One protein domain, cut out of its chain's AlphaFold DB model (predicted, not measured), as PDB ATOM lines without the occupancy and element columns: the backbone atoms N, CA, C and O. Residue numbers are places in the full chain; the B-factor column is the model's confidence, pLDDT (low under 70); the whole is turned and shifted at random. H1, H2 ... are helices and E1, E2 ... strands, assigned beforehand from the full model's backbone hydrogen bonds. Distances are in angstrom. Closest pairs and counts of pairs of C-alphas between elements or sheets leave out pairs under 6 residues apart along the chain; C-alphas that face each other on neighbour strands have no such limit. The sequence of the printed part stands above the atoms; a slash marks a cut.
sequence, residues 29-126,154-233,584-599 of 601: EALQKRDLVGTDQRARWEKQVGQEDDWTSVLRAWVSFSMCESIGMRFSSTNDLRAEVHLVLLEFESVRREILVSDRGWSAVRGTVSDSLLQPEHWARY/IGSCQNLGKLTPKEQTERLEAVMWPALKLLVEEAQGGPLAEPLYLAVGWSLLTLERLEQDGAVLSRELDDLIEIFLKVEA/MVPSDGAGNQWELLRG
ATOM      1  N   GLU A  29     205.916 225.447 208.532       79.75
ATOM      2  CA  GLU A  29     204.761 224.552 208.672       79.75
ATOM      3  C   GLU A  29     203.705 224.776 207.582       79.75
ATOM      4  O   GLU A  29     203.172 223.821 207.013       79.75
ATOM      5  N   ALA A  30     203.418 226.041 207.257       77.00
ATOM      6  CA  ALA A  30     202.481 226.393 206.193       77.00
ATOM      7  C   ALA A  30     202.976 225.893 204.827       77.00
ATOM      8  O   ALA A  30     202.213 225.282 204.081       77.00
ATOM      9  N   LEU A  31     204.269 226.059 204.534       78.75
ATOM     10  CA  LEU A  31     204.881 225.603 203.287       78.75
ATOM     11  C   LEU A  31     204.846 224.070 203.171       78.75
ATOM     12  O   LEU A  31     204.480 223.544 202.122       78.75
ATOM     13  N   GLN A  32     205.137 223.349 204.258       77.69
ATOM     14  CA  GLN A  32     205.066 221.882 204.314       77.69
ATOM     15  C   GLN A  32     203.638 221.355 204.131       77.69
ATOM     16  O   GLN A  32     203.412 220.370 203.427       77.69
ATOM     17  N   LYS A  33     202.645 222.045 204.704       76.38
ATOM     18  CA  LYS A  33     201.215 221.766 204.485       76.38
ATOM     19  C   LYS A  33     200.711 222.234 203.116       76.38
ATOM     20  O   LYS A  33     199.522 222.094 202.829       76.38
ATOM     21  N   ARG A  34     201.602 222.759 202.270       75.44
ATOM     22  CA  ARG A  34     201.309 223.294 200.938       75.44
ATOM     23  C   ARG A  34     200.309 224.458 200.968       75.44
ATOM     24  O   ARG A  34     199.541 224.643 200.029       75.44
ATOM     25  N   ASP A  35     200.330 225.264 202.025       76.50
ATOM     26  CA  ASP A  35     199.583 226.519 202.158       76.50
ATOM     27  C   ASP A  35     200.475 227.710 201.761       76.50
ATOM     28  O   ASP A  35     201.162 228.332 202.581       76.50
ATOM     29  N   LEU A  36     200.485 228.019 200.460       77.06
ATOM     30  CA  LEU A  36     201.289 229.113 199.907       77.06
ATOM     31  C   LEU A  36     200.809 230.490 200.399       77.06
ATOM     32  O   LEU A  36     201.623 231.393 200.594       77.06
ATOM     33  N   VAL A  37     199.503 230.643 200.650       76.81
ATOM     34  CA  VAL A  37     198.905 231.899 201.133       76.81
ATOM     35  C   VAL A  37     199.328 232.163 202.575       76.81
ATOM     36  O   VAL A  37     199.775 233.266 202.885       76.81
ATOM     37  N   GLY A  38     199.258 231.148 203.440       76.50
ATOM     38  CA  GLY A  38     199.767 231.231 204.809       76.50
ATOM     39  C   GLY A  38     201.268 231.532 204.854       76.50
ATOM     40  O   GLY A  38     201.718 232.332 205.676       76.50
ATOM     41  N   THR A  39     202.034 230.967 203.917       81.62
ATOM     42  CA  THR A  39     203.476 231.228 203.771       81.62
ATOM     43  C   THR A  39     203.762 232.694 203.404       81.62
ATOM     44  O   THR A  39     204.577 233.344 204.062       81.62
ATOM     45  N   ASP A  40     203.067 233.252 202.404       82.12
ATOM     46  CA  ASP A  40     203.209 234.661 201.993       82.12
ATOM     47  C   ASP A  40     202.773 235.632 203.103       82.12
ATOM     48  O   ASP A  40     203.474 236.599 203.411       82.12
ATOM     49  N   GLN A  41     201.656 235.345 203.776       80.25
ATOM     50  CA  GLN A  41     201.184 236.150 204.905       80.25
ATOM     51  C   GLN A  41     202.204 236.189 206.045       80.25
ATOM     52  O   GLN A  41     202.483 237.270 206.571       80.25
ATOM     53  N   ARG A  42     202.810 235.045 206.391       82.12
ATOM     54  CA  ARG A  42     203.865 234.985 207.409       82.12
ATOM     55  C   ARG A  42     205.083 235.810 207.004       82.12
ATOM     56  O   ARG A  42     205.528 236.647 207.786       82.12
ATOM     57  N   ALA A  43     205.575 235.645 205.777       82.00
ATOM     58  CA  ALA A  43     206.734 236.387 205.282       82.00
ATOM     59  C   ALA A  43     206.507 237.914 205.285       82.00
ATOM     60  O   ALA A  43     207.401 238.689 205.638       82.00
ATOM     61  N   ARG A  44     205.298 238.370 204.927       81.56
ATOM     62  CA  ARG A  44     204.923 239.794 204.987       81.56
ATOM     63  C   ARG A  44     204.825 240.304 206.419       81.56
ATOM     64  O   ARG A  44     205.258 241.424 206.683       81.56
ATOM     65  N   TRP A  45     204.279 239.501 207.327       81.94
ATOM     66  CA  TRP A  45     204.166 239.860 208.735       81.94
ATOM     67  C   TRP A  45     205.542 239.993 209.402       81.94
ATOM     68  O   TRP A  45     205.809 241.020 210.024       81.94
ATOM     69  N   GLU A  46     206.451 239.031 209.196       81.62
ATOM     70  CA  GLU A  46     207.822 239.085 209.737       81.62
ATOM     71  C   GLU A  46     208.547 240.365 209.281       81.62
ATOM     72  O   GLU A  46     209.179 241.056 210.084       81.62
ATOM     73  N   LYS A  47     208.353 240.761 208.014       79.38
ATOM     74  CA  LYS A  47     208.859 242.032 207.476       79.38
ATOM     75  C   LYS A  47     208.225 243.258 208.143       79.38
ATOM     76  O   LYS A  47     208.926 244.216 208.456       79.38
ATOM     77  N   GLN A  48     206.908 243.259 208.350       78.38
ATOM     78  CA  GLN A  48     206.191 244.387 208.964       78.38
ATOM     79  C   GLN A  48     206.573 244.605 210.433       78.38
ATOM     80  O   GLN A  48     206.623 245.748 210.886       78.38
ATOM     81  N   VAL A  49     206.863 243.529 211.165       78.69
ATOM     82  CA  VAL A  49     207.236 243.573 212.590       78.69
ATOM     83  C   VAL A  49     208.750 243.771 212.787       78.69
ATOM     84  O   VAL A  49     209.217 243.933 213.912       78.69
ATOM     85  N   GLY A  50     209.529 243.835 211.701       73.06
ATOM     86  CA  GLY A  50     210.974 244.065 211.750       73.06
ATOM     87  C   GLY A  50     211.778 242.849 212.223       73.06
ATOM     88  O   GLY A  50     212.886 243.016 212.723       73.06
ATOM     89  N   GLN A  51     211.230 241.640 212.071       73.88
ATOM     90  CA  GLN A  51     211.899 240.361 212.345       73.88
ATOM     91  C   GLN A  51     212.509 239.746 211.073       73.88
ATOM     92  O   GLN A  51     212.579 238.530 210.943       73.88
ATOM     93  N   GLU A  52     212.913 240.577 210.112       75.94
ATOM     94  CA  GLU A  52     213.478 240.118 208.841       75.94
ATOM     95  C   GLU A  52     214.875 239.515 209.069       75.94
ATOM     96  O   GLU A  52     215.842 240.245 209.297       75.94
ATOM     97  N   ASP A  53     214.963 238.183 209.030       82.00
ATOM     98  CA  ASP A  53     216.210 237.413 209.085       82.00
ATOM     99  C   ASP A  53     216.488 236.675 207.753       82.00
ATOM    100  O   ASP A  53     215.742 236.792 206.769       82.00
ATOM    101  N   ASP A  54     217.592 235.923 207.696       83.06
ATOM    102  CA  ASP A  54     217.987 235.176 206.493       83.06
ATOM    103  C   ASP A  54     216.921 234.133 206.082       83.06
ATOM    104  O   ASP A  54     216.705 233.888 204.893       83.06
ATOM    105  N   TRP A  55     216.172 233.572 207.035       84.75
ATOM    106  CA  TRP A  55     215.128 232.571 206.788       84.75
ATOM    107  C   TRP A  55     213.792 233.191 206.359       84.75
ATOM    108  O   TRP A  55     213.075 232.586 205.557       84.75
ATOM    109  N   THR A  56     213.481 234.422 206.780       84.56
ATOM    110  CA  THR A  56     212.401 235.225 206.177       84.56
ATOM    111  C   THR A  56     212.658 235.430 204.679       84.56
ATOM    112  O   THR A  56     211.731 235.412 203.864       84.56
ATOM    113  N   SER A  57     213.924 235.579 204.275       85.12
ATOM    114  CA  SER A  57     214.295 235.663 202.856       85.12
ATOM    115  C   SER A  57     214.088 234.340 202.116       85.12
ATOM    116  O   SER A  57     213.587 234.364 200.993       85.12
ATOM    117  N   VAL A  58     214.354 233.197 202.759       85.00
ATOM    118  CA  VAL A  58     214.045 231.862 202.211       85.00
ATOM    119  C   VAL A  58     212.542 231.676 201.987       85.00
ATOM    120  O   VAL A  58     212.142 231.211 200.920       85.00
ATOM    121  N   LEU A  59     211.693 232.089 202.935       84.62
ATOM    122  CA  LEU A  59     210.233 232.033 202.767       84.62
ATOM    123  C   LEU A  59     209.761 232.854 201.562       84.62
ATOM    124  O   LEU A  59     208.980 232.367 200.745       84.62
ATOM    125  N   ARG A  60     210.265 234.086 201.412       84.94
ATOM    126  CA  ARG A  60     209.937 234.927 200.249       84.94
ATOM    127  C   ARG A  60     210.407 234.300 198.945       84.94
ATOM    128  O   ARG A  60     209.662 234.327 197.973       84.94
ATOM    129  N   ALA A  61     211.601 233.713 198.934       86.12
ATOM    130  CA  ALA A  61     212.135 233.049 197.755       86.12
ATOM    131  C   ALA A  61     211.267 231.867 197.309       86.12
ATOM    132  O   ALA A  61     210.997 231.724 196.120       86.12
ATOM    133  N   TRP A  62     210.757 231.079 198.253       85.19
ATOM    134  CA  TRP A  62     209.789 230.017 197.979       85.19
ATOM    135  C   TRP A  62     208.478 230.533 197.388       85.19
ATOM    136  O   TRP A  62     207.969 229.952 196.425       85.19
ATOM    137  N   VAL A  63     207.950 231.633 197.932       83.75
ATOM    138  CA  VAL A  63     206.747 232.285 197.400       83.75
ATOM    139  C   VAL A  63     207.004 232.774 195.974       83.75
ATOM    140  O   VAL A  63     206.291 232.364 195.064       83.75
ATOM    141  N   SER A  64     208.062 233.553 195.740       83.94
ATOM    142  CA  SER A  64     208.414 234.052 194.404       83.94
ATOM    143  C   SER A  64     208.654 232.920 193.402       83.94
ATOM    144  O   SER A  64     208.098 232.943 192.305       83.94
ATOM    145  N   PHE A  65     209.398 231.879 193.790       83.56
ATOM    146  CA  PHE A  65     209.643 230.713 192.944       83.56
ATOM    147  C   PHE A  65     208.339 230.013 192.539       83.56
ATOM    148  O   PHE A  65     208.145 229.730 191.351       83.56
ATOM    149  N   SER A  66     207.435 229.781 193.496       80.75
ATOM    150  CA  SER A  66     206.133 229.128 193.271       80.75
ATOM    151  C   SER A  66     205.181 229.986 192.433       80.75
ATOM    152  O   SER A  66     204.359 229.455 191.691       80.75
ATOM    153  N   MET A  67     205.334 231.307 192.508       77.56
ATOM    154  CA  MET A  67     204.559 232.294 191.754       77.56
ATOM    155  C   MET A  67     205.153 232.636 190.380       77.56
ATOM    156  O   MET A  67     204.607 233.486 189.678       77.56
ATOM    157  N   CYS A  68     206.243 231.972 189.968       76.75
ATOM    158  CA  CYS A  68     206.967 232.261 188.724       76.75
ATOM    159  C   CYS A  68     207.506 233.701 188.635       76.75
ATOM    160  O   CYS A  68     207.644 234.259 187.546       76.75
ATOM    161  N   GLU A  69     207.832 234.297 189.781       78.12
ATOM    162  CA  GLU A  69     208.463 235.608 189.887       78.12
ATOM    163  C   GLU A  69     209.983 235.456 190.040       78.12
ATOM    164  O   GLU A  69     210.473 234.479 190.608       78.12
ATOM    165  N   SER A  70     210.745 236.436 189.545       73.06
ATOM    166  CA  SER A  70     212.197 236.453 189.738       73.06
ATOM    167  C   SER A  70     212.513 236.607 191.222       73.06
ATOM    168  O   SER A  70     212.066 237.577 191.838       73.06
ATOM    169  N   ILE A  71     213.335 235.718 191.777       76.56
ATOM    170  CA  ILE A  71     213.713 235.792 193.193       76.56
ATOM    171  C   ILE A  71     214.638 237.001 193.443       76.56
ATOM    172  O   ILE A  71     214.635 237.581 194.525       76.56
ATOM    173  N   GLY A  72     215.353 237.469 192.408       62.44
ATOM    174  CA  GLY A  72     215.968 238.804 192.364       62.44
ATOM    175  C   GLY A  72     217.082 239.027 193.389       62.44
ATOM    176  O   GLY A  72     217.357 240.170 193.766       62.44
ATOM    177  N   MET A  73     217.710 237.954 193.865       62.97
ATOM    178  CA  MET A  73     218.649 238.034 194.976       62.97
ATOM    179  C   MET A  73     220.040 238.463 194.533       62.97
ATOM    180  O   MET A  73     220.611 237.959 193.570       62.97
ATOM    181  N   ARG A  74     220.618 239.379 195.311       57.69
ATOM    182  CA  ARG A  74     222.068 239.510 195.427       57.69
ATOM    183  C   ARG A  74     222.454 238.720 196.667       57.69
ATOM    184  O   ARG A  74     221.918 239.010 197.732       57.69
ATOM    185  N   PHE A  75     223.358 237.754 196.531       58.75
ATOM    186  CA  PHE A  75     223.960 237.033 197.655       58.75
ATOM    187  C   PHE A  75     224.828 238.008 198.472       58.75
ATOM    188  O   PHE A  75     226.049 238.061 198.345       58.75
ATOM    189  N   SER A  76     224.189 238.902 199.225       50.69
ATOM    190  CA  SER A  76     224.849 239.781 200.184       50.69
ATOM    191  C   SER A  76     224.935 239.034 201.505       50.69
ATOM    192  O   SER A  76     223.895 238.831 202.118       50.69
ATOM    193  N   SER A  77     226.152 238.619 201.876       54.00
ATOM    194  CA  SER A  77     226.551 237.944 203.127       54.00
ATOM    195  C   SER A  77     225.402 237.670 204.108       54.00
ATOM    196  O   SER A  77     225.172 238.454 205.033       54.00
ATOM    197  N   THR A  78     224.675 236.574 203.894       61.91
ATOM    198  CA  THR A  78     223.813 235.996 204.929       61.91
ATOM    199  C   THR A  78     224.698 235.579 206.103       61.91
ATOM    200  O   THR A  78     225.842 235.164 205.912       61.91
ATOM    201  N   ASN A  79     224.206 235.723 207.331       68.38
ATOM    202  CA  ASN A  79     224.927 235.258 208.516       68.38
ATOM    203  C   ASN A  79     224.730 233.746 208.735       68.38
ATOM    204  O   ASN A  79     225.511 233.135 209.466       68.38
ATOM    205  N   ASP A  80     223.710 233.150 208.106       78.75
ATOM    206  CA  ASP A  80     223.414 231.716 208.139       78.75
ATOM    207  C   ASP A  80     223.695 231.029 206.789       78.75
ATOM    208  O   ASP A  80     222.965 231.194 205.808       78.75
ATOM    209  N   LEU A  81     224.733 230.186 206.773       75.75
ATOM    210  CA  LEU A  81     225.152 229.378 205.623       75.75
ATOM    211  C   LEU A  81     224.020 228.486 205.088       75.75
ATOM    212  O   LEU A  81     223.893 228.283 203.882       75.75
ATOM    213  N   ARG A  82     223.159 227.959 205.967       75.88
ATOM    214  CA  ARG A  82     222.067 227.064 205.557       75.88
ATOM    215  C   ARG A  82     220.984 227.821 204.808       75.88
ATOM    216  O   ARG A  82     220.440 227.288 203.841       75.88
ATOM    217  N   ALA A  83     220.678 229.040 205.242       78.81
ATOM    218  CA  ALA A  83     219.756 229.905 204.524       78.81
ATOM    219  C   ALA A  83     220.330 230.247 203.140       78.81
ATOM    220  O   ALA A  83     219.623 230.107 202.145       78.81
ATOM    221  N   GLU A  84     221.629 230.562 203.051       80.44
ATOM    222  CA  GLU A  84     222.318 230.835 201.779       80.44
ATOM    223  C   GLU A  84     222.198 229.672 200.783       80.44
ATOM    224  O   GLU A  84     221.824 229.877 199.627       80.44
ATOM    225  N   VAL A  85     222.422 228.435 201.243       76.38
ATOM    226  CA  VAL A  85     222.279 227.226 200.416       76.38
ATOM    227  C   VAL A  85     220.864 227.084 199.847       76.38
ATOM    228  O   VAL A  85     220.709 226.765 198.669       76.38
ATOM    229  N   HIS A  86     219.821 227.350 200.639       78.62
ATOM    230  CA  HIS A  86     218.436 227.262 200.157       78.62
ATOM    231  C   HIS A  86     218.134 228.312 199.093       78.62
ATOM    232  O   HIS A  86     217.489 228.011 198.089       78.62
ATOM    233  N   LEU A  87     218.617 229.536 199.302       81.50
ATOM    234  CA  LEU A  87     218.455 230.623 198.346       81.50
ATOM    235  C   LEU A  87     219.140 230.299 197.011       81.50
ATOM    236  O   LEU A  87     218.546 230.520 195.956       81.50
ATOM    237  N   VAL A  88     220.341 229.714 197.054       80.06
ATOM    238  CA  VAL A  88     221.066 229.249 195.863       80.06
ATOM    239  C   VAL A  88     220.303 228.141 195.133       80.06
ATOM    240  O   VAL A  88     220.115 228.236 193.922       80.06
ATOM    241  N   LEU A  89     219.825 227.112 195.842       78.56
ATOM    242  CA  LEU A  89     219.072 226.007 195.227       78.56
ATOM    243  C   LEU A  89     217.763 226.483 194.575       78.56
ATOM    244  O   LEU A  89     217.420 226.032 193.482       78.56
ATOM    245  N   LEU A  90     217.049 227.417 195.210       82.06
ATOM    246  CA  LEU A  90     215.825 228.006 194.659       82.06
ATOM    247  C   LEU A  90     216.096 228.837 193.401       82.06
ATOM    248  O   LEU A  90     215.367 228.709 192.417       82.06
ATOM    249  N   GLU A  91     217.144 229.665 193.405       82.44
ATOM    250  CA  GLU A  91     217.507 230.451 192.220       82.44
ATOM    251  C   GLU A  91     217.983 229.539 191.080       82.44
ATOM    252  O   GLU A  91     217.591 229.756 189.933       82.44
ATOM    253  N   PHE A  92     218.722 228.461 191.373       79.00
ATOM    254  CA  PHE A  92     219.088 227.458 190.367       79.00
ATOM    255  C   PHE A  92     217.876 226.841 189.688       79.00
ATOM    256  O   PHE A  92     217.806 226.807 188.459       79.00
ATOM    257  N   GLU A  93     216.913 226.351 190.468       78.75
ATOM    258  CA  GLU A  93     215.706 225.751 189.907       78.75
ATOM    259  C   GLU A  93     214.859 226.794 189.161       78.75
ATOM    260  O   GLU A  93     214.247 226.467 188.139       78.75
ATOM    261  N   SER A  94     214.881 228.064 189.585       81.56
ATOM    262  CA  SER A  94     214.235 229.156 188.846       81.56
ATOM    263  C   SER A  94     214.876 229.376 187.475       81.56
ATOM    264  O   SER A  94     214.169 229.364 186.464       81.56
ATOM    265  N   VAL A  95     216.203 229.527 187.417       79.56
ATOM    266  CA  VAL A  95     216.942 229.731 186.160       79.56
ATOM    267  C   VAL A  95     216.805 228.508 185.249       79.56
ATOM    268  O   VAL A  95     216.515 228.645 184.059       79.56
ATOM    269  N   ARG A  96     216.910 227.297 185.802       76.81
ATOM    270  CA  ARG A  96     216.714 226.043 185.066       76.81
ATOM    271  C   ARG A  96     215.329 225.957 184.432       76.81
ATOM    272  O   ARG A  96     215.218 225.614 183.254       76.81
ATOM    273  N   ARG A  97     214.268 226.256 185.191       79.62
ATOM    274  CA  ARG A  97     212.887 226.270 184.682       79.62
ATOM    275  C   ARG A  97     212.756 227.222 183.500       79.62
ATOM    276  O   ARG A  97     212.187 226.845 182.481       79.62
ATOM    277  N   GLU A  98     213.292 228.432 183.619       78.94
ATOM    278  CA  GLU A  98     213.244 229.430 182.548       78.94
ATOM    279  C   GLU A  98     213.942 228.948 181.269       78.94
ATOM    280  O   GLU A  98     213.386 229.095 180.178       78.94
ATOM    281  N   ILE A  99     215.103 228.299 181.400       74.69
ATOM    282  CA  ILE A  99     215.845 227.721 180.271       74.69
ATOM    283  C   ILE A  99     215.047 226.602 179.608       74.69
ATOM    284  O   ILE A  99     214.830 226.647 178.397       74.69
ATOM    285  N   LEU A 100     214.543 225.637 180.384       73.69
ATOM    286  CA  LEU A 100     213.755 224.517 179.855       73.69
ATOM    287  C   LEU A 100     212.518 224.997 179.087       73.69
ATOM    288  O   LEU A 100     212.223 224.478 178.007       73.69
ATOM    289  N   VAL A 101     211.816 226.002 179.619       74.62
ATOM    290  CA  VAL A 101     210.644 226.584 178.957       74.62
ATOM    291  C   VAL A 101     211.041 227.344 177.689       74.62
ATOM    292  O   VAL A 101     210.340 227.230 176.685       74.62
ATOM    293  N   SER A 102     212.160 228.076 177.694       73.00
ATOM    294  CA  SER A 102     212.632 228.814 176.512       73.00
ATOM    295  C   SER A 102     213.101 227.908 175.361       73.00
ATOM    296  O   SER A 102     212.799 228.201 174.207       73.00
ATOM    297  N   ASP A 103     213.793 226.802 175.666       66.56
ATOM    298  CA  ASP A 103     214.396 225.887 174.681       66.56
ATOM    299  C   ASP A 103     213.351 224.925 174.087       66.56
ATOM    300  O   ASP A 103     213.277 224.707 172.879       66.56
ATOM    301  N   ARG A 104     212.501 224.341 174.941       65.12
ATOM    302  CA  ARG A 104     211.644 223.194 174.576       65.12
ATOM    303  C   ARG A 104     210.164 223.381 174.921       65.12
ATOM    304  O   ARG A 104     209.368 222.449 174.766       65.12
ATOM    305  N   GLY A 105     209.782 224.569 175.383       68.62
ATOM    306  CA  GLY A 105     208.423 224.876 175.815       68.62
ATOM    307  C   GLY A 105     208.020 224.179 177.119       68.62
ATOM    308  O   GLY A 105     208.757 223.394 177.717       68.62
ATOM    309  N   TRP A 106     206.786 224.435 177.551       69.69
ATOM    310  CA  TRP A 106     206.239 223.951 178.827       69.69
ATOM    311  C   TRP A 106     206.230 222.424 179.000       69.69
ATOM    312  O   TRP A 106     206.242 221.933 180.126       69.69
ATOM    313  N   SER A 107     206.265 221.646 177.915       67.81
ATOM    314  CA  SER A 107     206.371 220.184 177.990       67.81
ATOM    315  C   SER A 107     207.688 219.689 178.584       67.81
ATOM    316  O   SER A 107     207.712 218.580 179.110       67.81
ATOM    317  N   ALA A 108     208.763 220.478 178.517       68.06
ATOM    318  CA  ALA A 108     210.076 220.085 179.026       68.06
ATOM    319  C   ALA A 108     210.220 220.212 180.544       68.06
ATOM    320  O   ALA A 108     211.151 219.656 181.118       68.06
ATOM    321  N   VAL A 109     209.289 220.912 181.195       69.69
ATOM    322  CA  VAL A 109     209.234 221.012 182.656       69.69
ATOM    323  C   VAL A 109     208.599 219.754 183.265       69.69
ATOM    324  O   VAL A 109     208.804 219.497 184.446       69.69
ATOM    325  N   ARG A 110     207.884 218.928 182.483       66.88
ATOM    326  CA  ARG A 110     207.199 217.723 182.987       66.88
ATOM    327  C   ARG A 110     208.142 216.783 183.737       66.88
ATOM    328  O   ARG A 110     209.224 216.471 183.244       66.88
ATOM    329  N   GLY A 111     207.703 216.315 184.905       60.38
ATOM    330  CA  GLY A 111     208.493 215.433 185.776       60.38
ATOM    331  C   GLY A 111     209.554 216.146 186.628       60.38
ATOM    332  O   GLY A 111     210.218 215.505 187.437       60.38
ATOM    333  N   THR A 112     209.706 217.468 186.501       69.38
ATOM    334  CA  THR A 112     210.535 218.269 187.420       69.38
ATOM    335  C   THR A 112     209.757 218.655 188.681       69.38
ATOM    336  O   THR A 112     208.528 218.554 188.743       69.38
ATOM    337  N   VAL A 113     210.461 219.179 189.690       70.38
ATOM    338  CA  VAL A 113     209.807 219.773 190.872       70.38
ATOM    339  C   VAL A 113     208.936 220.968 190.465       70.38
ATOM    340  O   VAL A 113     207.850 221.143 191.010       70.38
ATOM    341  N   SER A 114     209.343 221.727 189.443       74.44
ATOM    342  CA  SER A 114     208.542 222.833 188.905       74.44
ATOM    343  C   SER A 114     207.197 222.362 188.345       74.44
ATOM    344  O   SER A 114     206.191 223.018 188.576       74.44
ATOM    345  N   ASP A 115     207.142 221.217 187.660       72.00
ATOM    346  CA  ASP A 115     205.872 220.651 187.174       72.00
ATOM    347  C   ASP A 115     204.949 220.291 188.336       72.00
ATOM    348  O   ASP A 115     203.771 220.632 188.311       72.00
ATOM    349  N   SER A 116     205.505 219.702 189.400       72.19
ATOM    350  CA  SER A 116     204.749 219.345 190.605       72.19
ATOM    351  C   SER A 116     204.193 220.573 191.328       72.19
ATOM    352  O   SER A 116     203.013 220.589 191.659       72.19
ATOM    353  N   LEU A 117     205.009 221.610 191.541       71.81
ATOM    354  CA  LEU A 117     204.614 222.828 192.265       71.81
ATOM    355  C   LEU A 117     203.621 223.697 191.484       71.81
ATOM    356  O   LEU A 117     202.915 224.508 192.075       71.81
ATOM    357  N   LEU A 118     203.562 223.553 190.161       66.31
ATOM    358  CA  LEU A 118     202.661 224.327 189.309       66.31
ATOM    359  C   LEU A 118     201.317 223.633 189.068       66.31
ATOM    360  O   LEU A 118     200.409 224.248 188.500       66.31
ATOM    361  N   GLN A 119     201.147 222.385 189.520       68.75
ATOM    362  CA  GLN A 119     199.851 221.720 189.432       68.75
ATOM    363  C   GLN A 119     198.827 222.436 190.324       68.75
ATOM    364  O   GLN A 119     199.124 222.730 191.487       68.75
ATOM    365  N   PRO A 120     197.595 222.682 189.837       60.44
ATOM    366  CA  PRO A 120     196.563 223.349 190.626       60.44
ATOM    367  C   PRO A 120     196.248 222.671 191.959       60.44
ATOM    368  O   PRO A 120     195.861 223.343 192.909       60.44
ATOM    369  N   GLU A 121     196.446 221.358 192.007       64.00
ATOM    370  CA  GLU A 121     196.171 220.479 193.141       64.00
ATOM    371  C   GLU A 121     197.322 220.429 194.158       64.00
ATOM    372  O   GLU A 121     197.148 219.890 195.250       64.00
ATOM    373  N   HIS A 122     198.503 220.960 193.817       70.19
ATOM    374  CA  HIS A 122     199.670 220.883 194.690       70.19
ATOM    375  C   HIS A 122     199.517 221.783 195.912       70.19
ATOM    376  O   HIS A 122     199.694 221.323 197.037       70.19
ATOM    377  N   TRP A 123     199.167 223.050 195.696       70.19
ATOM    378  CA  TRP A 123     198.929 224.001 196.776       70.19
ATOM    379  C   TRP A 123     197.489 223.882 197.269       70.19
ATOM    380  O   TRP A 123     196.548 223.865 196.475       70.19
ATOM    381  N   ALA A 124     197.304 223.833 198.586       59.62
ATOM    382  CA  ALA A 124     196.001 223.930 199.216       59.62
ATOM    383  C   ALA A 124     195.439 225.337 198.960       59.62
ATOM    384  O   ALA A 124     195.721 226.287 199.683       59.62
ATOM    385  N   ARG A 125     194.653 225.482 197.890       53.03
ATOM    386  CA  ARG A 125     194.062 226.767 197.476       53.03
ATOM    387  C   ARG A 125     192.913 227.236 198.379       53.03
ATOM    388  O   ARG A 125     192.412 228.338 198.183       53.03
ATOM    389  N   TYR A 126     192.506 226.432 199.366       46.06
ATOM    390  CA  TYR A 126     191.394 226.745 200.261       46.06
ATOM    391  C   TYR A 126     191.704 226.379 201.712       46.06
ATOM    392  O   TYR A 126     191.876 225.207 202.047       46.06
ATOM    393  N   ILE A 154     199.092 230.107 186.444       56.97
ATOM    394  CA  ILE A 154     199.278 229.495 185.128       56.97
ATOM    395  C   ILE A 154     199.597 230.574 184.078       56.97
ATOM    396  O   ILE A 154     200.576 230.432 183.344       56.97
ATOM    397  N   GLY A 155     198.835 231.669 184.030       59.50
ATOM    398  CA  GLY A 155     199.072 232.802 183.129       59.50
ATOM    399  C   GLY A 155     200.380 233.559 183.398       59.50
ATOM    400  O   GLY A 155     201.075 233.944 182.453       59.50
ATOM    401  N   SER A 156     200.768 233.730 184.665       63.69
ATOM    402  CA  SER A 156     202.062 234.326 185.040       63.69
ATOM    403  C   SER A 156     203.232 233.451 184.589       63.69
ATOM    404  O   SER A 156     204.166 233.945 183.955       63.69
ATOM    405  N   CYS A 157     203.147 232.139 184.818       66.19
ATOM    406  CA  CYS A 157     204.180 231.195 184.411       66.19
ATOM    407  C   CYS A 157     204.299 231.088 182.884       66.19
ATOM    408  O   CYS A 157     205.412 231.053 182.372       66.19
ATOM    409  N   GLN A 158     203.203 231.145 182.117       63.12
ATOM    410  CA  GLN A 158     203.247 231.081 180.645       63.12
ATOM    411  C   GLN A 158     204.144 232.141 179.975       63.12
ATOM    412  O   GLN A 158     204.536 231.956 178.823       63.12
ATOM    413  N   ASN A 159     204.496 233.222 180.678       62.09
ATOM    414  CA  ASN A 159     205.390 234.271 180.185       62.09
ATOM    415  C   ASN A 159     206.887 234.037 180.485       62.09
ATOM    416  O   ASN A 159     207.718 234.801 179.985       62.09
ATOM    417  N   LEU A 160     207.243 233.002 181.257       66.06
ATOM    418  CA  LEU A 160     208.622 232.528 181.411       66.06
ATOM    419  C   LEU A 160     209.079 231.952 180.061       66.06
ATOM    420  O   LEU A 160     208.385 231.116 179.496       66.06
ATOM    421  N   GLY A 161     210.206 232.408 179.510       58.84
ATOM    422  CA  GLY A 161     210.719 231.900 178.222       58.84
ATOM    423  C   GLY A 161     211.144 232.950 177.191       58.84
ATOM    424  O   GLY A 161     211.322 232.612 176.026       58.84
ATOM    425  N   LYS A 162     211.316 234.221 177.582       67.56
ATOM    426  CA  LYS A 162     211.807 235.295 176.689       67.56
ATOM    427  C   LYS A 162     213.312 235.577 176.791       67.56
ATOM    428  O   LYS A 162     213.762 236.568 176.227       67.56
ATOM    429  N   LEU A 163     214.074 234.751 177.509       71.00
ATOM    430  CA  LEU A 163     215.514 234.961 177.656       71.00
ATOM    431  C   LEU A 163     216.257 234.563 176.382       71.00
ATOM    432  O   LEU A 163     216.042 233.479 175.841       71.00
ATOM    433  N   THR A 164     217.173 235.419 175.949       76.19
ATOM    434  CA  THR A 164     218.167 235.081 174.928       76.19
ATOM    435  C   THR A 164     219.191 234.078 175.483       76.19
ATOM    436  O   THR A 164     219.444 234.092 176.688       76.19
ATOM    437  N   PRO A 165     219.842 233.246 174.643       72.62
ATOM    438  CA  PRO A 165     220.872 232.304 175.106       72.62
ATOM    439  C   PRO A 165     221.975 232.969 175.940       72.62
ATOM    440  O   PRO A 165     222.421 232.421 176.939       72.62
ATOM    441  N   LYS A 166     222.349 234.206 175.591       75.44
ATOM    442  CA  LYS A 166     223.321 234.998 176.348       75.44
ATOM    443  C   LYS A 166     222.837 235.333 177.765       75.44
ATOM    444  O   LYS A 166     223.587 235.163 178.716       75.44
ATOM    445  N   GLU A 167     221.590 235.782 177.915       77.19
ATOM    446  CA  GLU A 167     221.011 236.083 179.234       77.19
ATOM    447  C   GLU A 167     220.845 234.817 180.087       77.19
ATOM    448  O   GLU A 167     220.939 234.881 181.311       77.19
ATOM    449  N   GLN A 168     220.615 233.663 179.452       75.44
ATOM    450  CA  GLN A 168     220.565 232.367 180.132       75.44
ATOM    451  C   GLN A 168     221.934 231.982 180.699       75.44
ATOM    452  O   GLN A 168     222.020 231.620 181.872       75.44
ATOM    453  N   THR A 169     222.996 232.114 179.898       72.56
ATOM    454  CA  THR A 169     224.381 231.875 180.327       72.56
ATOM    455  C   THR A 169     224.776 232.798 181.479       72.56
ATOM    456  O   THR A 169     225.169 232.307 182.532       72.56
ATOM    457  N   GLU A 170     224.586 234.115 181.329       78.44
ATOM    458  CA  GLU A 170     224.969 235.104 182.351       78.44
ATOM    459  C   GLU A 170     224.255 234.858 183.692       78.44
ATOM    460  O   GLU A 170     224.853 234.992 184.761       78.44
ATOM    461  N   ARG A 171     222.972 234.466 183.662       77.00
ATOM    462  CA  ARG A 171     222.227 234.139 184.887       77.00
ATOM    463  C   ARG A 171     222.666 232.819 185.510       77.00
ATOM    464  O   ARG A 171     222.757 232.759 186.731       77.00
ATOM    465  N   LEU A 172     222.939 231.782 184.717       75.44
ATOM    466  CA  LEU A 172     223.454 230.515 185.245       75.44
ATOM    467  C   LEU A 172     224.825 230.699 185.904       75.44
ATOM    468  O   LEU A 172     225.005 230.265 187.041       75.44
ATOM    469  N   GLU A 173     225.756 231.392 185.242       74.25
ATOM    470  CA  GLU A 173     227.089 231.696 185.784       74.25
ATOM    471  C   GLU A 173     226.990 232.458 187.122       74.25
ATOM    472  O   GLU A 173     227.654 232.099 188.100       74.25
ATOM    473  N   ALA A 174     226.091 233.448 187.211       78.69
ATOM    474  CA  ALA A 174     225.887 234.251 188.418       78.69
ATOM    475  C   ALA A 174     225.402 233.444 189.639       78.69
ATOM    476  O   ALA A 174     225.695 233.821 190.776       78.69
ATOM    477  N   VAL A 175     224.665 232.349 189.426       77.69
ATOM    478  CA  VAL A 175     224.159 231.467 190.498       77.69
ATOM    479  C   VAL A 175     225.160 230.359 190.826       77.69
ATOM    480  O   VAL A 175     225.296 229.946 191.979       77.69
ATOM    481  N   MET A 176     225.914 229.918 189.821       74.56
ATOM    482  CA  MET A 176     226.912 228.864 189.936       74.56
ATOM    483  C   MET A 176     228.091 229.209 190.838       74.56
ATOM    484  O   MET A 176     228.511 228.371 191.635       74.56
ATOM    485  N   TRP A 177     228.626 230.426 190.736       74.69
ATOM    486  CA  TRP A 177     229.797 230.820 191.522       74.69
ATOM    487  C   TRP A 177     229.537 230.808 193.045       74.69
ATOM    488  O   TRP A 177     230.311 230.186 193.780       74.69
ATOM    489  N   PRO A 178     228.429 231.398 193.548       76.00
ATOM    490  CA  PRO A 178     228.010 231.236 194.942       76.00
ATOM    491  C   PRO A 178     227.849 229.771 195.348       76.00
ATOM    492  O   PRO A 178     228.337 229.366 196.398       76.00
ATOM    493  N   ALA A 179     227.225 228.953 194.502       73.88
ATOM    494  CA  ALA A 179     226.996 227.547 194.798       73.88
ATOM    495  C   ALA A 179     228.278 226.734 194.949       73.88
ATOM    496  O   ALA A 179     228.379 225.909 195.851       73.88
ATOM    497  N   LEU A 180     229.256 226.968 194.076       70.69
ATOM    498  CA  LEU A 180     230.551 226.302 194.135       70.69
ATOM    499  C   LEU A 180     231.354 226.735 195.351       70.69
ATOM    500  O   LEU A 180     231.963 225.891 196.004       70.69
ATOM    501  N   LYS A 181     231.296 228.020 195.713       76.62
ATOM    502  CA  LYS A 181     231.876 228.506 196.967       76.62
ATOM    503  C   LYS A 181     231.267 227.781 198.173       76.62
ATOM    504  O   LYS A 181     232.010 227.236 198.984       76.62
ATOM    505  N   LEU A 182     229.937 227.713 198.250       74.56
ATOM    506  CA  LEU A 182     229.228 227.004 199.320       74.56
ATOM    507  C   LEU A 182     229.539 225.504 199.319       74.56
ATOM    508  O   LEU A 182     229.728 224.912 200.374       74.56
ATOM    509  N   LEU A 183     229.634 224.886 198.140       71.62
ATOM    510  CA  LEU A 183     229.982 223.476 197.991       71.62
ATOM    511  C   LEU A 183     231.391 223.188 198.520       71.62
ATOM    512  O   LEU A 183     231.579 222.176 199.185       71.62
ATOM    513  N   VAL A 184     232.361 224.070 198.259       70.25
ATOM    514  CA  VAL A 184     233.723 223.976 198.810       70.25
ATOM    515  C   VAL A 184     233.716 224.150 200.333       70.25
ATOM    516  O   VAL A 184     234.433 223.431 201.028       70.25
ATOM    517  N   GLU A 185     232.893 225.057 200.863       73.06
ATOM    518  CA  GLU A 185     232.739 225.283 202.308       73.06
ATOM    519  C   GLU A 185     232.043 224.100 203.026       73.06
ATOM    520  O   GLU A 185     232.432 223.749 204.139       73.06
ATOM    521  N   GLU A 186     231.092 223.420 202.372       70.25
ATOM    522  CA  GLU A 186     230.337 222.254 202.883       70.25
ATOM    523  C   GLU A 186     230.956 220.884 202.525       70.25
ATOM    524  O   GLU A 186     230.466 219.839 202.971       70.25
ATOM    525  N   ALA A 187     232.035 220.853 201.729       57.56
ATOM    526  CA  ALA A 187     232.600 219.648 201.102       57.56
ATOM    527  C   ALA A 187     232.974 218.516 202.082       57.56
ATOM    528  O   ALA A 187     233.089 217.361 201.675       57.56
ATOM    529  N   GLN A 188     233.102 218.797 203.383       57.22
ATOM    530  CA  GLN A 188     233.434 217.822 204.430       57.22
ATOM    531  C   GLN A 188     232.241 216.947 204.873       57.22
ATOM    532  O   GLN A 188     232.068 216.663 206.058       57.22
ATOM    533  N   GLY A 189     231.407 216.495 203.932       56.78
ATOM    534  CA  GLY A 189     230.333 215.533 204.206       56.78
ATOM    535  C   GLY A 189     229.120 216.106 204.944       56.78
ATOM    536  O   GLY A 189     228.381 215.347 205.578       56.78
ATOM    537  N   GLY A 190     228.897 217.421 204.864       65.19
ATOM    538  CA  GLY A 190     227.684 218.049 205.380       65.19
ATOM    539  C   GLY A 190     226.417 217.514 204.689       65.19
ATOM    540  O   GLY A 190     226.464 217.113 203.520       65.19
ATOM    541  N   PRO A 191     225.252 217.518 205.368       64.94
ATOM    542  CA  PRO A 191     223.982 217.047 204.799       64.94
ATOM    543  C   PRO A 191     223.519 217.860 203.575       64.94
ATOM    544  O   PRO A 191     222.628 217.421 202.853       64.94
ATOM    545  N   LEU A 192     224.126 219.026 203.330       67.62
ATOM    546  CA  LEU A 192     223.818 219.942 202.228       67.62
ATOM    547  C   LEU A 192     224.739 219.774 201.007       67.62
ATOM    548  O   LEU A 192     224.428 220.280 199.929       67.62
ATOM    549  N   ALA A 193     225.839 219.027 201.141       67.94
ATOM    550  CA  ALA A 193     226.830 218.881 200.079       67.94
ATOM    551  C   ALA A 193     226.294 218.111 198.860       67.94
ATOM    552  O   ALA A 193     226.666 218.413 197.733       67.94
ATOM    553  N   GLU A 194     225.430 217.109 199.054       66.44
ATOM    554  CA  GLU A 194     224.866 216.314 197.948       66.44
ATOM    555  C   GLU A 194     223.900 217.128 197.065       66.44
ATOM    556  O   GLU A 194     224.112 217.162 195.854       66.44
ATOM    557  N   PRO A 195     222.900 217.837 197.623       66.50
ATOM    558  CA  PRO A 195     222.041 218.742 196.858       66.50
ATOM    559  C   PRO A 195     222.807 219.792 196.047       66.50
ATOM    560  O   PRO A 195     222.516 219.975 194.865       66.50
ATOM    561  N   LEU A 196     223.805 220.445 196.656       69.62
ATOM    562  CA  LEU A 196     224.644 221.439 195.978       69.62
ATOM    563  C   LEU A 196     225.454 220.812 194.843       69.62
ATOM    564  O   LEU A 196     225.507 221.362 193.747       69.62
ATOM    565  N   TYR A 197     226.051 219.646 195.092       70.38
ATOM    566  CA  TYR A 197     226.844 218.937 194.095       70.38
ATOM    567  C   TYR A 197     226.011 218.590 192.861       70.38
ATOM    568  O   TYR A 197     226.419 218.851 191.730       70.38
ATOM    569  N   LEU A 198     224.808 218.052 193.080       67.25
ATOM    570  CA  LEU A 198     223.874 217.764 192.003       67.25
ATOM    571  C   LEU A 198     223.521 219.056 191.255       67.25
ATOM    572  O   LEU A 198     223.729 219.120 190.046       67.25
ATOM    573  N   ALA A 199     223.054 220.097 191.950       69.19
ATOM    574  CA  ALA A 199     222.644 221.358 191.326       69.19
ATOM    575  C   ALA A 199     223.747 221.993 190.456       69.19
ATOM    576  O   ALA A 199     223.475 222.444 189.339       69.19
ATOM    577  N   VAL A 200     224.999 221.969 190.924       72.19
ATOM    578  CA  VAL A 200     226.152 222.472 190.165       72.19
ATOM    579  C   VAL A 200     226.438 221.595 188.943       72.19
ATOM    580  O   VAL A 200     226.523 222.129 187.838       72.19
ATOM    581  N   GLY A 201     226.522 220.268 189.098       69.62
ATOM    582  CA  GLY A 201     226.773 219.354 187.977       69.62
ATOM    583  C   GLY A 201     225.722 219.474 186.867       69.62
ATOM    584  O   GLY A 201     226.053 219.515 185.684       69.62
ATOM    585  N   TRP A 202     224.450 219.636 187.236       67.88
ATOM    586  CA  TRP A 202     223.351 219.889 186.298       67.88
ATOM    587  C   TRP A 202     223.481 221.207 185.537       67.88
ATOM    588  O   TRP A 202     223.153 221.287 184.348       67.88
ATOM    589  N   SER A 203     223.935 222.246 186.227       69.75
ATOM    590  CA  SER A 203     224.090 223.579 185.649       69.75
ATOM    591  C   SER A 203     225.250 223.617 184.660       69.75
ATOM    592  O   SER A 203     225.087 224.164 183.572       69.75
ATOM    593  N   LEU A 204     226.356 222.934 184.973       69.56
ATOM    594  CA  LEU A 204     227.483 222.740 184.054       69.56
ATOM    595  C   LEU A 204     227.042 222.089 182.745       69.56
ATOM    596  O   LEU A 204     227.291 222.623 181.669       69.56
ATOM    597  N   LEU A 205     226.287 220.997 182.837       66.62
ATOM    598  CA  LEU A 205     225.747 220.303 181.666       66.62
ATOM    599  C   LEU A 205     224.816 221.176 180.820       66.62
ATOM    600  O   LEU A 205     224.768 221.052 179.596       66.62
ATOM    601  N   THR A 206     224.046 222.045 181.475       68.75
ATOM    602  CA  THR A 206     223.141 222.972 180.793       68.75
ATOM    603  C   THR A 206     223.927 224.071 180.075       68.75
ATOM    604  O   THR A 206     223.606 224.385 178.930       68.75
ATOM    605  N   LEU A 207     224.980 224.608 180.701       68.25
ATOM    606  CA  LEU A 207     225.872 225.601 180.096       68.25
ATOM    607  C   LEU A 207     226.640 225.047 178.895       68.25
ATOM    608  O   LEU A 207     226.639 225.682 177.844       68.25
ATOM    609  N   GLU A 208     227.214 223.847 179.012       67.00
ATOM    610  CA  GLU A 208     227.918 223.185 177.903       67.00
ATOM    611  C   GLU A 208     227.011 222.996 176.682       67.00
ATOM    612  O   GLU A 208     227.436 223.150 175.537       67.00
ATOM    613  N   ARG A 209     225.732 222.681 176.909       65.56
ATOM    614  CA  ARG A 209     224.759 222.552 175.823       65.56
ATOM    615  C   ARG A 209     224.432 223.901 175.179       65.56
ATOM    616  O   ARG A 209     224.354 223.973 173.957       65.56
ATOM    617  N   LEU A 210     224.237 224.953 175.975       66.31
ATOM    618  CA  LEU A 210     223.946 226.295 175.456       66.31
ATOM    619  C   LEU A 210     225.116 226.866 174.641       66.31
ATOM    620  O   LEU A 210     224.885 227.550 173.643       66.31
ATOM    621  N   GLU A 211     226.359 226.550 175.014       67.00
ATOM    622  CA  GLU A 211     227.549 226.908 174.232       67.00
ATOM    623  C   GLU A 211     227.492 226.350 172.808       67.00
ATOM    624  O   GLU A 211     227.749 227.056 171.830       67.00
ATOM    625  N   GLN A 212     227.103 225.082 172.679       62.91
ATOM    626  CA  GLN A 212     227.039 224.388 171.391       62.91
ATOM    627  C   GLN A 212     226.019 225.013 170.440       62.91
ATOM    628  O   GLN A 212     226.237 225.021 169.228       62.91
ATOM    629  N   ASP A 213     224.946 225.590 170.985       62.12
ATOM    630  CA  ASP A 213     223.926 226.318 170.227       62.12
ATOM    631  C   ASP A 213     224.356 227.766 169.883       62.12
ATOM    632  O   ASP A 213     223.573 228.554 169.345       62.12
ATOM    633  N   GLY A 214     225.627 228.112 170.128       57.91
ATOM    634  CA  GLY A 214     226.257 229.369 169.722       57.91
ATOM    635  C   GLY A 214     226.310 230.441 170.810       57.91
ATOM    636  O   GLY A 214     226.586 231.603 170.493       57.91
ATOM    637  N   ALA A 215     226.050 230.093 172.076       60.56
ATOM    638  CA  ALA A 215     226.327 230.996 173.189       60.56
ATOM    639  C   ALA A 215     227.845 231.098 173.413       60.56
ATOM    640  O   ALA A 215     228.560 230.102 173.402       60.56
ATOM    641  N   VAL A 216     228.357 232.315 173.602       53.06
ATOM    642  CA  VAL A 216     229.768 232.517 173.956       53.06
ATOM    643  C   VAL A 216     229.910 232.244 175.445       53.06
ATOM    644  O   VAL A 216     229.396 233.023 176.246       53.06
ATOM    645  N   LEU A 217     230.609 231.171 175.802       56.50
ATOM    646  CA  LEU A 217     231.020 230.958 177.181       56.50
ATOM    647  C   LEU A 217     232.213 231.833 177.553       56.50
ATOM    648  O   LEU A 217     233.080 232.157 176.733       56.50
ATOM    649  N   SER A 218     232.252 232.211 178.824       57.31
ATOM    650  CA  SER A 218     233.407 232.845 179.438       57.31
ATOM    651  C   SER A 218     234.497 231.798 179.734       57.31
ATOM    652  O   SER A 218     234.214 230.617 179.922       57.31
ATOM    653  N   ARG A 219     235.766 232.229 179.847       58.16
ATOM    654  CA  ARG A 219     236.855 231.386 180.399       58.16
ATOM    655  C   ARG A 219     236.555 230.877 181.817       58.16
ATOM    656  O   ARG A 219     237.232 229.978 182.291       58.16
ATOM    657  N   GLU A 220     235.567 231.464 182.485       63.34
ATOM    658  CA  GLU A 220     235.209 231.169 183.866       63.34
ATOM    659  C   GLU A 220     234.475 229.820 183.980       63.34
ATOM    660  O   GLU A 220     234.502 229.225 185.054       63.34
ATOM    661  N   LEU A 221     233.894 229.272 182.892       65.38
ATOM    662  CA  LEU A 221     233.274 227.939 182.943       65.38
ATOM    663  C   LEU A 221     234.300 226.821 183.160       65.38
ATOM    664  O   LEU A 221     234.061 225.937 183.981       65.38
ATOM    665  N   ASP A 222     235.437 226.854 182.464       66.56
ATOM    666  CA  ASP A 222     236.484 225.840 182.644       66.56
ATOM    667  C   ASP A 222     237.017 225.848 184.085       66.56
ATOM    668  O   ASP A 222     237.181 224.785 184.688       66.56
ATOM    669  N   ASP A 223     237.191 227.040 184.667       68.94
ATOM    670  CA  ASP A 223     237.587 227.212 186.067       68.94
ATOM    671  C   ASP A 223     236.514 226.651 187.024       68.94
ATOM    672  O   ASP A 223     236.834 225.944 187.984       68.94
ATOM    673  N   LEU A 224     235.227 226.914 186.756       67.44
ATOM    674  CA  LEU A 224     234.092 226.387 187.526       67.44
ATOM    675  C   LEU A 224     234.031 224.850 187.481       67.44
ATOM    676  O   LEU A 224     233.829 224.212 188.520       67.44
ATOM    677  N   ILE A 225     234.228 224.253 186.302       67.06
ATOM    678  CA  ILE A 225     234.275 222.796 186.109       67.06
ATOM    679  C   ILE A 225     235.466 222.209 186.866       67.06
ATOM    680  O   ILE A 225     235.315 221.227 187.589       67.06
ATOM    681  N   GLU A 226     236.647 222.812 186.743       72.19
ATOM    682  CA  GLU A 226     237.847 222.327 187.419       72.19
ATOM    683  C   GLU A 226     237.683 222.359 188.947       72.19
ATOM    684  O   GLU A 226     238.070 221.407 189.629       72.19
ATOM    685  N   ILE A 227     237.069 223.414 189.496       71.81
ATOM    686  CA  ILE A 227     236.741 223.491 190.925       71.81
ATOM    687  C   ILE A 227     235.752 222.383 191.298       71.81
ATOM    688  O   ILE A 227     235.996 221.666 192.267       71.81
ATOM    689  N   PHE A 228     234.675 222.206 190.528       72.06
ATOM    690  CA  PHE A 228     233.661 221.179 190.775       72.06
ATOM    691  C   PHE A 228     234.250 219.760 190.814       72.06
ATOM    692  O   PHE A 228     233.955 218.994 191.730       72.06
ATOM    693  N   LEU A 229     235.120 219.428 189.857       69.38
ATOM    694  CA  LEU A 229     235.777 218.119 189.759       69.38
ATOM    695  C   LEU A 229     236.790 217.867 190.885       69.38
ATOM    696  O   LEU A 229     237.045 216.717 191.234       69.38
ATOM    697  N   LYS A 230     237.372 218.926 191.465       71.44
ATOM    698  CA  LYS A 230     238.318 218.831 192.590       71.44
ATOM    699  C   LYS A 230     237.646 218.627 193.948       71.44
ATOM    700  O   LYS A 230     238.339 218.283 194.906       71.44
ATOM    701  N   VAL A 231     236.337 218.855 194.066       68.06
ATOM    702  CA  VAL A 231     235.604 218.610 195.315       68.06
ATOM    703  C   VAL A 231     235.492 217.097 195.539       68.06
ATOM    704  O   VAL A 231     234.857 216.402 194.747       68.06
ATOM    705  N   GLU A 232     236.098 216.580 196.619       58.00
ATOM    706  CA  GLU A 232     236.051 215.150 196.969       58.00
ATOM    707  C   GLU A 232     234.602 214.646 197.062       58.00
ATOM    708  O   GLU A 232     233.782 215.125 197.850       58.00
ATOM    709  N   ALA A 233     234.287 213.652 196.234       53.53
ATOM    710  CA  ALA A 233     232.953 213.099 196.104       53.53
ATOM    711  C   ALA A 233     232.788 211.845 196.991       53.53
ATOM    712  O   ALA A 233     233.560 210.896 196.848       53.53
ATOM    713  N   MET A 584     214.936 221.396 198.532       66.94
ATOM    714  CA  MET A 584     214.833 221.062 199.950       66.94
ATOM    715  C   MET A 584     213.857 222.005 200.637       66.94
ATOM    716  O   MET A 584     214.003 223.223 200.529       66.94
ATOM    717  N   VAL A 585     212.885 221.446 201.359       70.81
ATOM    718  CA  VAL A 585     212.005 222.223 202.241       70.81
ATOM    719  C   VAL A 585     212.584 222.188 203.662       70.81
ATOM    720  O   VAL A 585     212.803 221.089 204.186       70.81
ATOM    721  N   PRO A 586     212.851 223.345 204.298       71.06
ATOM    722  CA  PRO A 586     213.293 223.384 205.691       71.06
ATOM    723  C   PRO A 586     212.226 222.831 206.653       71.06
ATOM    724  O   PRO A 586     211.025 222.939 206.392       71.06
ATOM    725  N   SER A 587     212.655 222.275 207.791       68.06
ATOM    726  CA  SER A 587     211.777 221.970 208.930       68.06
ATOM    727  C   SER A 587     212.299 222.627 210.207       68.06
ATOM    728  O   SER A 587     213.512 222.726 210.390       68.06
ATOM    729  N   ASP A 588     211.394 223.104 211.067       60.84
ATOM    730  CA  ASP A 588     211.751 223.834 212.296       60.84
ATOM    731  C   ASP A 588     211.917 222.922 213.521       60.84
ATOM    732  O   ASP A 588     212.294 223.380 214.603       60.84
ATOM    733  N   GLY A 589     211.679 221.616 213.365       55.03
ATOM    734  CA  GLY A 589     211.922 220.631 214.410       55.03
ATOM    735  C   GLY A 589     213.404 220.560 214.805       55.03
ATOM    736  O   GLY A 589     214.303 220.697 213.981       55.03
ATOM    737  N   ALA A 590     213.689 220.268 216.079       39.50
ATOM    738  CA  ALA A 590     215.046 220.169 216.648       39.50
ATOM    739  C   ALA A 590     215.921 219.010 216.099       39.50
ATOM    740  O   ALA A 590     216.919 218.625 216.712       39.50
ATOM    741  N   GLY A 591     215.569 218.430 214.953       43.19
ATOM    742  CA  GLY A 591     216.383 217.479 214.213       43.19
ATOM    743  C   GLY A 591     216.651 218.027 212.819       43.19
ATOM    744  O   GLY A 591     215.777 218.636 212.226       43.19
ATOM    745  N   ASN A 592     217.846 217.773 212.282       47.03
ATOM    746  CA  ASN A 592     218.228 218.034 210.888       47.03
ATOM    747  C   ASN A 592     217.385 217.194 209.894       47.03
ATOM    748  O   ASN A 592     217.937 216.403 209.129       47.03
ATOM    749  N   GLN A 593     216.058 217.269 209.964       50.91
ATOM    750  CA  GLN A 593     215.134 216.565 209.095       50.91
ATOM    751  C   GLN A 593     214.809 217.485 207.925       50.91
ATOM    752  O   GLN A 593     214.397 218.628 208.096       50.91
ATOM    753  N   TRP A 594     215.043 216.977 206.726       57.19
ATOM    754  CA  TRP A 594     214.824 217.697 205.484       57.19
ATOM    755  C   TRP A 594     213.977 216.814 204.588       57.19
ATOM    756  O   TRP A 594     214.242 215.612 204.484       57.19
ATOM    757  N   GLU A 595     212.985 217.401 203.928       57.28
ATOM    758  CA  GLU A 595     212.267 216.707 202.869       57.28
ATOM    759  C   GLU A 595     212.921 217.052 201.533       57.28
ATOM    760  O   GLU A 595     212.918 218.201 201.082       57.28
ATOM    761  N   LEU A 596     213.539 216.042 200.922       55.59
ATOM    762  CA  LEU A 596     214.109 216.152 199.591       55.59
ATOM    763  C   LEU A 596     212.982 215.968 198.576       55.59
ATOM    764  O   LEU A 596     212.546 214.844 198.315       55.59
ATOM    765  N   LEU A 597     212.530 217.063 197.978       55.34
ATOM    766  CA  LEU A 597     211.612 217.000 196.854       55.34
ATOM    767  C   LEU A 597     212.419 216.606 195.619       55.34
ATOM    768  O   LEU A 597     213.129 217.417 195.025       55.34
ATOM    769  N   ARG A 598     212.324 215.327 195.252       53.09
ATOM    770  CA  ARG A 598     212.759 214.835 193.945       53.09
ATOM    771  C   ARG A 598     211.566 214.904 193.001       53.09
ATOM    772  O   ARG A 598     210.475 214.467 193.366       53.09
ATOM    773  N   GLY A 599     211.776 215.417 191.790       46.78
ATOM    774  CA  GLY A 599     210.804 215.233 190.710       46.78
ATOM    775  C   GLY A 599     210.490 213.741 190.568       46.78
ATOM    776  O   GLY A 599     211.416 212.924 190.523       46.78
TER     777      GLY A 599
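AT A GLANCE: This is residues 29 to 126, 154 to 233 and 584 to 599 of the 601 residues of an uncharacterized protein of Bradymonadales bacterium V1718 (UniProt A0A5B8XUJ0). The main picture is a broad row of helices, with the long H4 in its middle: H3 and then H2 stand on one side of H4, and H8 and then H10 on the other, with H9 packed on H4, H8 and H10 to make a bundle of H4, H8, H9 and H10. The short H5 packs on residues 97 to 101 of H4, the short H6 lies near H3, H4 and H5, and the small strand E1 comes near H6, with the C-alphas of Val 113 and Arg 598 closest at 6.5 A. The printed part has 194 residues with ten named helices, H1 to H10, followed by one named strand, E1; the class is mostly helix. The whole is compact, with a radius of gyration of the C-alphas of 16.9 A and spans of 46 by 41 by 29 A.

IN THESE COORDINATES: Find C-alpha 29 at (204.761, 224.552, 208.672), where H1 begins; it takes residues 29 to 32. H2, residues 36 to 48, measures 18.4 A from first to last C-alpha, and H3, residues 54 to 66, measures 18.8 A. After residues 67 to 80, which hold no named element, look for C-alpha 81 at (225.152, 229.378, 205.623): from there H4, the longest helix, runs to residue 104 over 34.4 A. Next come H5, residues 106 to 109, and H6, residues 113 to 118. Beyond the first cut you meet H7, residues 154 to 157, then H8, residues 165 to 186, 31.0 A long, and H9, residues 193 to 212, 29.2 A long. H10, residues 220 to 230, measures 15.4 A. Beyond the second cut E1, residues 595 to 598, covers 9.1 A and ends at C-alpha 598 at (212.759, 214.835, 193.945).

HOW THE PARTS SIT: Start at H4, the hub, which touches H3, H5, H8 and H9. H4, H8, H9 and H10 form an up-and-down bundle, each running against the one before it in the chain. H4 and H8 touch, closest at the C-alphas of Val 88 and Ala 179, 6.3 A, at a shallow tilt of 27 degrees, opposite ways. H8 and H9 form a hairpin at a shallow tilt of 26 degrees, with the C-alphas of Glu 186 and Ala 193 closest at 5.6 A. H9 and H10 form another, at a steep tilt of 37 degrees, only just beyond shallow; their closest C-alphas, Leu 204 and Ile 225, are 7.1 A apart. H4 and H10 are apart. Now look at H3, which touches residues 83 to 94 of H4 at a shallow tilt of 16 degrees, the same way; the C-alphas of Trp 55 and Ala 83 are closest at 5.8 A. H2 and H3 form a hairpin, closest at the C-alphas of Ala 43 and Thr 56, 5.9 A, and H1 touches H2 only at the corner. H5 touches H4, closest at the C-alphas of Leu 100 and Ala 108, 5.8 A. H6 is close to but not clearly touching H4, with the C-alphas of Arg 97 and Ser 114 closest at 7.0 A. H7 touches no helix. E1 pairs with no named strand, but residues 584 to 585 pair antiparallel with residues 595 to 596 of E1. In H2, H3, H4, H6, H9 and H10 every O i to N i+4 pair is within hydrogen-bond range, in H8 17 of 18 are, and H1, H5 and H7 are too short for such a pair.

THE WHOLE: The C-alphas farthest apart, those of Tyr 126 and Arg 219, are 49.8 A from each other. Residues 127 to 153 are not printed, and C-alphas 126 and 154 stand 17.3 A apart across that cut; residues 234 to 583 are not printed either, with 20.2 A between C-alphas 233 and 584. Of the links that are printed whole, H3 to H4 is long, with 14 residues. The mean pLDDT of the printed part is 70.3, and 89 residues are under 70, among them residues 201 to 225 and 587 to 599.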